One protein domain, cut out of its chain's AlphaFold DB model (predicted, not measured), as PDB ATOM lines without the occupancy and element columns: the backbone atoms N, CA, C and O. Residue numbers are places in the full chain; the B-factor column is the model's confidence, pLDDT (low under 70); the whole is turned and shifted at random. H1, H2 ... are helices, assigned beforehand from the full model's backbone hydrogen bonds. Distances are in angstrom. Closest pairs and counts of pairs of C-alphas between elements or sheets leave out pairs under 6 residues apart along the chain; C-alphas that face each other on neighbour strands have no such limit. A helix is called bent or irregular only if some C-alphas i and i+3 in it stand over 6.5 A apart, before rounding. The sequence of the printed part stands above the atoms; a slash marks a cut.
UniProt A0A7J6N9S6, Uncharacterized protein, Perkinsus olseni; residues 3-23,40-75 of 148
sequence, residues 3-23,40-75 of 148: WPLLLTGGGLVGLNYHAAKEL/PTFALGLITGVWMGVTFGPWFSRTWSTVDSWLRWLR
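What this domain is: This is residues 3 to 23 and 40 to 75 of the 148 residues of an uncharacterized protein of Perkinsus olseni (UniProt A0A7J6N9S6). What shape do these coordinates make? Two helices make a loose, open frame: H1 is one separate side, and the bent helix H2 makes the other two, its arms H2a and H2b meeting at a corner, with empty space between H1 and both arms. What is it made of? The printed part has 57 residues with two named helices, H1 then H2, and no named strand; the class is all helix. How spread out is it? It is loose, with a radius of gyration of the C-alphas of 14.6 A and spans of 39 by 28 by 23 A.

How they stand to each other: Does H1, residues 3 to 23, touch anything? It stands free, and it is apart from both H2a, residues 40 to 55, and H2b, residues 58 to 73. How do the two arms stand? H2a and H2b are close but not clearly touching, with the closest C-alphas, those of Gly 53 and Phe 60, 6.8 A apart. They run opposite ways at a steep tilt of 61 degrees. Are the backbones well formed? Every O i to N i+4 pair is within hydrogen-bond range in H1 and H2a, and 9 of 12 are in H2b.

Where its parts are: Where is H1? It runs 29.7 A from C-alpha 3 at (57.812, -1.385, -37.389) to C-alpha 23. Where does H2 bend? By its hydrogen bonds H2 was assigned as one helix, residues 40 to 73, but it is bent: C-alphas 55 and 58 are 8.8 A apart. How long are its arms? H2a is 22.3 A long, and H2b is 24.1 A long and ends with C-alpha 73 at (38.342, -8.075, -41.241).

The domain as a whole: Which C-alphas are farthest apart? Those of Glu 22 and Pro 58, at 40.3 A. Is the printed part cut? Residues 24 to 39 are not printed, and C-alphas 23 and 40 are 17.3 A apart across the cut. Where is confidence low? Residues 3 to 23, 40, 57 and 59 to 61 have pLDDT under 70; the mean of the printed part is 71.1.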
ATOM      1  N   TRP A   3      57.292  -2.588 -38.034       56.47
ATOM      2  CA  TRP A   3      57.812  -1.385 -37.389       56.47
ATOM      3  C   TRP A   3      58.173  -0.249 -38.365       56.47
ATOM      4  O   TRP A   3      57.818   0.892 -38.081       56.47
ATOM      5  N   PRO A   4      58.777  -0.512 -39.547       62.69
ATOM      6  CA  PRO A   4      59.050   0.549 -40.517       62.69
ATOM      7  C   PRO A   4      57.764   1.149 -41.092       62.69
ATOM      8  O   PRO A   4      57.676   2.353 -41.272       62.69
ATOM      9  N   LEU A   5      56.730   0.333 -41.323       59.34
ATOM     10  CA  LEU A   5      55.436   0.794 -41.837       59.34
ATOM     11  C   LEU A   5      54.677   1.656 -40.821       59.34
ATOM     12  O   LEU A   5      54.050   2.637 -41.208       59.34
ATOM     13  N   LEU A   6      54.774   1.329 -39.530       63.94
ATOM     14  CA  LEU A   6      54.193   2.137 -38.454       63.94
ATOM     15  C   LEU A   6      54.926   3.469 -38.261       63.94
ATOM     16  O   LEU A   6      54.275   4.490 -38.057       63.94
ATOM     17  N   LEU A   7      56.256   3.482 -38.381       62.09
ATOM     18  CA  LEU A   7      57.047   4.709 -38.267       62.09
ATOM     19  C   LEU A   7      56.879   5.621 -39.485       62.09
ATOM     20  O   LEU A   7      56.688   6.822 -39.320       62.09
ATOM     21  N   THR A   8      56.885   5.068 -40.698       59.38
ATOM     22  CA  THR A   8      56.721   5.866 -41.920       59.38
ATOM     23  C   THR A   8      55.266   6.290 -42.111       59.38
ATOM     24  O   THR A   8      55.007   7.450 -42.405       59.38
ATOM     25  N   GLY A   9      54.299   5.396 -41.885       57.75
ATOM     26  CA  GLY A   9      52.873   5.706 -42.021       57.75
ATOM     27  C   GLY A   9      52.340   6.588 -40.892       57.75
ATOM     28  O   GLY A   9      51.705   7.603 -41.153       57.75
ATOM     29  N   GLY A  10      52.634   6.248 -39.636       58.06
ATOM     30  CA  GLY A  10      52.191   7.025 -38.474       58.06
ATOM     31  C   GLY A  10      52.962   8.334 -38.296       58.06
ATOM     32  O   GLY A  10      52.364   9.355 -37.964       58.06
ATOM     33  N   GLY A  11      54.269   8.336 -38.576       56.22
ATOM     34  CA  GLY A  11      55.117   9.525 -38.464       56.22
ATOM     35  C   GLY A  11      54.818  10.581 -39.526       56.22
ATOM     36  O   GLY A  11      54.711  11.759 -39.194       56.22
ATOM     37  N   LEU A  12      54.599  10.177 -40.785       55.88
ATOM     38  CA  LEU A  12      54.215  11.119 -41.843       55.88
ATOM     39  C   LEU A  12      52.808  11.682 -41.622       55.88
ATOM     40  O   LEU A  12      52.593  12.867 -41.857       55.88
ATOM     41  N   VAL A  13      51.862  10.876 -41.126       58.84
ATOM     42  CA  VAL A  13      50.504  11.349 -40.808       58.84
ATOM     43  C   VAL A  13      50.512  12.287 -39.593       58.84
ATOM     44  O   VAL A  13      49.845  13.318 -39.624       58.84
ATOM     45  N   GLY A  14      51.308  11.994 -38.561       58.50
ATOM     46  CA  GLY A  14      51.438  12.846 -37.372       58.50
ATOM     47  C   GLY A  14      52.119  14.192 -37.650       58.50
ATOM     48  O   GLY A  14      51.655  15.225 -37.169       58.50
ATOM     49  N   LEU A  15      53.169  14.203 -38.479       55.47
ATOM     50  CA  LEU A  15      53.829  15.439 -38.915       55.47
ATOM     51  C   LEU A  15      52.913  16.290 -39.809       55.47
ATOM     52  O   LEU A  15      52.894  17.514 -39.683       55.47
ATOM     53  N   ASN A  16      52.108  15.652 -40.662       62.91
ATOM     54  CA  ASN A  16      51.144  16.345 -41.518       62.91
ATOM     55  C   ASN A  16      49.964  16.919 -40.707       62.91
ATOM     56  O   ASN A  16      49.515  18.028 -40.977       62.91
ATOM     57  N   TYR A  17      49.522  16.231 -39.649       64.94
ATOM     58  CA  TYR A  17      48.500  16.744 -38.726       64.94
ATOM     59  C   TYR A  17      48.962  18.009 -37.985       64.94
ATOM     60  O   TYR A  17      48.200  18.967 -37.860       64.94
ATOM     61  N   HIS A  18      50.222  18.046 -37.543       62.69
ATOM     62  CA  HIS A  18      50.787  19.233 -36.897       62.69
ATOM     63  C   HIS A  18      50.917  20.418 -37.863       62.69
ATOM     64  O   HIS A  18      50.539  21.534 -37.513       62.69
ATOM     65  N   ALA A  19      51.368  20.171 -39.097       61.41
ATOM     66  CA  ALA A  19      51.423  21.201 -40.133       61.41
ATOM     67  C   ALA A  19      50.023  21.721 -40.517       61.41
ATOM     68  O   ALA A  19      49.838  22.924 -40.697       61.41
ATOM     69  N   ALA A  20      49.025  20.835 -40.597       58.72
ATOM     70  CA  ALA A  20      47.641  21.208 -40.877       58.72
ATOM     71  C   ALA A  20      47.045  22.086 -39.763       58.72
ATOM     72  O   ALA A  20      46.369  23.070 -40.061       58.72
ATOM     73  N   LYS A  21      47.353  21.783 -38.497       65.38
ATOM     74  CA  LYS A  21      46.889  22.568 -37.348       65.38
ATOM     75  C   LYS A  21      47.522  23.964 -37.292       65.38
ATOM     76  O   LYS A  21      46.828  24.945 -37.047       65.38
ATOM     77  N   GLU A  22      48.816  24.087 -37.588       60.19
ATOM     78  CA  GLU A  22      49.479  25.402 -37.632       60.19
ATOM     79  C   GLU A  22      48.993  26.292 -38.787       60.19
ATOM     80  O   GLU A  22      49.038  27.523 -38.693       60.19
ATOM     81  N   LEU A  23      48.515  25.685 -39.877       57.28
ATOM     82  CA  LEU A  23      47.848  26.398 -40.967       57.28
ATOM     83  C   LEU A  23      46.437  26.858 -40.571       57.28
ATOM     84  O   LEU A  23      46.019  27.933 -40.998       57.28
ATOM     85  N   PRO A  40      46.180  19.741 -56.266       66.62
ATOM     86  CA  PRO A  40      47.515  19.396 -56.743       66.62
ATOM     87  C   PRO A  40      48.102  18.207 -55.980       66.62
ATOM     88  O   PRO A  40      48.731  17.346 -56.590       66.62
ATOM     89  N   THR A  41      47.844  18.093 -54.677       74.56
ATOM     90  CA  THR A  41      48.333  16.981 -53.848       74.56
ATOM     91  C   THR A  41      47.668  15.661 -54.234       74.56
ATOM     92  O   THR A  41      48.332  14.628 -54.313       74.56
ATOM     93  N   PHE A  42      46.369  15.693 -54.540       77.62
ATOM     94  CA  PHE A  42      45.642  14.525 -55.028       77.62
ATOM     95  C   PHE A  42      46.114  14.097 -56.423       77.62
ATOM     96  O   PHE A  42      46.364  12.914 -56.652       77.62
ATOM     97  N   ALA A  43      46.304  15.052 -57.336       77.94
ATOM     98  CA  ALA A  43      46.823  14.784 -58.675       77.94
ATOM     99  C   ALA A  43      48.235  14.184 -58.623       77.94
ATOM    100  O   ALA A  43      48.510  13.185 -59.288       77.94
ATOM    101  N   LEU A  44      49.110  14.735 -57.778       82.38
ATOM    102  CA  LEU A  44      50.457  14.208 -57.575       82.38
ATOM    103  C   LEU A  44      50.423  12.796 -56.972       82.38
ATOM    104  O   LEU A  44      51.179  11.924 -57.400       82.38
ATOM    105  N   GLY A  45      49.515  12.552 -56.022       83.19
ATOM    106  CA  GLY A  45      49.284  11.232 -55.438       83.19
ATOM    107  C   GLY A  45      48.816  10.206 -56.471       83.19
ATOM    108  O   GLY A  45      49.339   9.094 -56.500       83.19
ATOM    109  N   LEU A  46      47.901  10.587 -57.367       83.00
ATOM    110  CA  LEU A  46      47.441   9.728 -58.461       83.00
ATOM    111  C   LEU A  46      48.564   9.406 -59.447       83.00
ATOM    112  O   LEU A  46      48.762   8.239 -59.772       83.00
ATOM    113  N   ILE A  47      49.327  10.409 -59.888       83.75
ATOM    114  CA  ILE A  47      50.448  10.208 -60.819       83.75
ATOM    115  C   ILE A  47      51.498   9.287 -60.193       83.75
ATOM    116  O   ILE A  47      51.948   8.332 -60.824       83.75
ATOM    117  N   THR A  48      51.836   9.527 -58.926       82.94
ATOM    118  CA  THR A  48      52.802   8.705 -58.187       82.94
ATOM    119  C   THR A  48      52.278   7.284 -57.977       82.94
ATOM    120  O   THR A  48      53.028   6.323 -58.132       82.94
ATOM    121  N   GLY A  49      50.987   7.133 -57.671       81.38
ATOM    122  CA  GLY A  49      50.334   5.835 -57.509       81.38
ATOM    123  C   GLY A  49      50.306   5.025 -58.805       81.38
ATOM    124  O   GLY A  49      50.636   3.841 -58.793       81.38
ATOM    125  N   VAL A  50      49.984   5.665 -59.932       84.19
ATOM    126  CA  VAL A  50      50.011   5.032 -61.258       84.19
ATOM    127  C   VAL A  50      51.436   4.636 -61.634       84.19
ATOM    128  O   VAL A  50      51.658   3.502 -62.054       84.19
ATOM    129  N   TRP A  51      52.412   5.524 -61.430       85.38
ATOM    130  CA  TRP A  51      53.819   5.227 -61.700       85.38
ATOM    131  C   TRP A  51      54.309   4.027 -60.879       85.38
ATOM    132  O   TRP A  51      54.811   3.058 -61.445       85.38
ATOM    133  N   MET A  52      54.047   4.020 -59.568       78.19
ATOM    134  CA  MET A  52      54.357   2.887 -58.690       78.19
ATOM    135  C   MET A  52      53.656   1.593 -59.136       78.19
ATOM    136  O   MET A  52      54.265   0.525 -59.113       78.19
ATOM    137  N   GLY A  53      52.400   1.662 -59.581       76.88
ATOM    138  CA  GLY A  53      51.664   0.496 -60.080       76.88
ATOM    139  C   GLY A  53      52.297  -0.124 -61.329       76.88
ATOM    140  O   GLY A  53      52.408  -1.346 -61.419       76.88
ATOM    141  N   VAL A  54      52.772   0.707 -62.261       79.50
ATOM    142  CA  VAL A  54      53.446   0.247 -63.487       79.50
ATOM    143  C   VAL A  54      54.833  -0.317 -63.177       79.50
ATOM    144  O   VAL A  54      55.203  -1.363 -63.707       79.50
ATOM    145  N   THR A  55      55.594   0.329 -62.291       84.50
ATOM    146  CA  THR A  55      56.963  -0.095 -61.958       84.50
ATOM    147  C   THR A  55      57.001  -1.343 -61.067       84.50
ATOM    148  O   THR A  55      57.908  -2.162 -61.202       84.50
ATOM    149  N   PHE A  56      56.012  -1.533 -60.184       79.81
ATOM    150  CA  PHE A  56      56.015  -2.590 -59.161       79.81
ATOM    151  C   PHE A  56      54.857  -3.600 -59.285       79.81
ATOM    152  O   PHE A  56      54.576  -4.334 -58.332       79.81
ATOM    153  N   GLY A  57      54.196  -3.686 -60.445       66.56
ATOM    154  CA  GLY A  57      52.972  -4.477 -60.680       66.56
ATOM    155  C   GLY A  57      52.925  -5.904 -60.086       66.56
ATOM    156  O   GLY A  57      51.935  -6.251 -59.429       66.56
ATOM    157  N   PRO A  58      53.978  -6.739 -60.215       71.19
ATOM    158  CA  PRO A  58      53.981  -8.085 -59.630       71.19
ATOM    159  C   PRO A  58      53.987  -8.088 -58.093       71.19
ATOM    160  O   PRO A  58      53.438  -8.990 -57.461       71.19
ATOM    161  N   TRP A  59      54.605  -7.077 -57.479       69.88
ATOM    162  CA  TRP A  59      54.696  -6.943 -56.026       69.88
ATOM    163  C   TRP A  59      53.415  -6.341 -55.442       69.88
ATOM    164  O   TRP A  59      52.916  -6.815 -54.421       69.88
ATOM    165  N   PHE A  60      52.821  -5.381 -56.156       67.62
ATOM    166  CA  PHE A  60      51.568  -4.724 -55.781       67.62
ATOM    167  C   PHE A  60      50.404  -5.715 -55.639       67.62
ATOM    168  O   PHE A  60      49.608  -5.630 -54.704       67.62
ATOM    169  N   SER A  61      50.371  -6.731 -56.505       68.12
ATOM    170  CA  SER A  61      49.378  -7.813 -56.470       68.12
ATOM    171  C   SER A  61      49.369  -8.574 -55.132       68.12
ATOM    172  O   SER A  61      48.309  -8.973 -54.649       68.12
ATOM    173  N   ARG A  62      50.537  -8.741 -54.490       71.94
ATOM    174  CA  ARG A  62      50.660  -9.397 -53.171       71.94
ATOM    175  C   ARG A  62      50.263  -8.474 -52.023       71.94
ATOM    176  O   ARG A  62      49.745  -8.933 -51.010       71.94
ATOM    177  N   THR A  63      50.502  -7.175 -52.160       75.25
ATOM    178  CA  THR A  63      50.083  -6.191 -51.157       75.25
ATOM    179  C   THR A  63      48.561  -6.044 -51.151       75.25
ATOM    180  O   THR A  63      47.955  -5.948 -50.084       75.25
ATOM    181  N   TRP A  64      47.925  -6.124 -52.323       78.75
ATOM    182  CA  TRP A  64      46.477  -5.966 -52.455       78.75
ATOM    183  C   TRP A  64      45.668  -7.070 -51.764       78.75
ATOM    184  O   TRP A  64      44.655  -6.776 -51.138       78.75
ATOM    185  N   SER A  65      46.145  -8.319 -51.758       74.06
ATOM    186  CA  SER A  65      45.482  -9.406 -51.013       74.06
ATOM    187  C   SER A  65      45.520  -9.201 -49.493       74.06
ATOM    188  O   SER A  65      44.604  -9.611 -48.777       74.06
ATOM    189  N   THR A  66      46.556  -8.521 -48.994       78.94
ATOM    190  CA  THR A  66      46.674  -8.167 -47.575       78.94
ATOM    191  C   THR A  66      45.686  -7.061 -47.213       78.94
ATOM    192  O   THR A  66      45.012  -7.157 -46.190       78.94
ATOM    193  N   VAL A  67      45.551  -6.047 -48.078       78.56
ATOM    194  CA  VAL A  67      44.570  -4.959 -47.925       78.56
ATOM    195  C   VAL A  67      43.143  -5.502 -47.981       78.56
ATOM    196  O   VAL A  67      42.339  -5.167 -47.118       78.56
ATOM    197  N   ASP A  68      42.842  -6.394 -48.927       75.50
ATOM    198  CA  ASP A  68      41.529  -7.037 -49.046       75.50
ATOM    199  C   ASP A  68      41.188  -7.862 -47.794       75.50
ATOM    200  O   ASP A  68      40.088  -7.758 -47.251       75.50
ATOM    201  N   SER A  69      42.162  -8.599 -47.249       77.81
ATOM    202  CA  SER A  69      41.999  -9.335 -45.985       77.81
ATOM    203  C   SER A  69      41.716  -8.401 -44.803       77.81
ATOM    204  O   SER A  69      40.868  -8.702 -43.963       77.81
ATOM    205  N   TRP A  70      42.382  -7.246 -44.756       82.81
ATOM    206  CA  TRP A  70      42.168  -6.218 -43.735       82.81
ATOM    207  C   TRP A  70      40.797  -5.543 -43.860       82.81
ATOM    208  O   TRP A  70      40.100  -5.367 -42.863       82.81
ATOM    209  N   LEU A  71      40.369  -5.216 -45.081       83.00
ATOM    210  CA  LEU A  71      39.053  -4.631 -45.359       83.00
ATOM    211  C   LEU A  71      37.918  -5.605 -45.029       83.00
ATOM    212  O   LEU A  71      36.892  -5.194 -44.483       83.00
ATOM    213  N   ARG A  72      38.109  -6.898 -45.308       76.75
ATOM    214  CA  ARG A  72      37.176  -7.954 -44.894       76.75
ATOM    215  C   ARG A  72      37.138  -8.120 -43.381       76.75
ATOM    216  O   ARG A  72      36.049  -8.264 -42.832       76.75
ATOM    217  N   TRP A  73      38.288  -8.065 -42.706       78.56
ATOM    218  CA  TRP A  73      38.342  -8.075 -41.241       78.56
ATOM    219  C   TRP A  73      37.571  -6.887 -40.646       78.56
ATOM    220  O   TRP A  73      36.776  -7.070 -39.728       78.56
ATOM    221  N   LEU A  74      37.703  -5.703 -41.249       81.56
ATOM    222  CA  LEU A  74      36.930  -4.505 -40.903       81.56
ATOM    223  C   LEU A  74      35.459  -4.548 -41.359       81.56
ATOM    224  O   LEU A  74      34.717  -3.608 -41.084       81.56
ATOM    225  N   ARG A  75      35.019  -5.611 -42.050       77.25
ATOM    226  CA  ARG A  75      33.681  -5.748 -42.663       77.25
ATOM    227  C   ARG A  75      33.299  -4.607 -43.617       77.25
ATOM    228  O   ARG A  75      32.120  -4.360 -43.848       77.25
TER     229      ARG A  75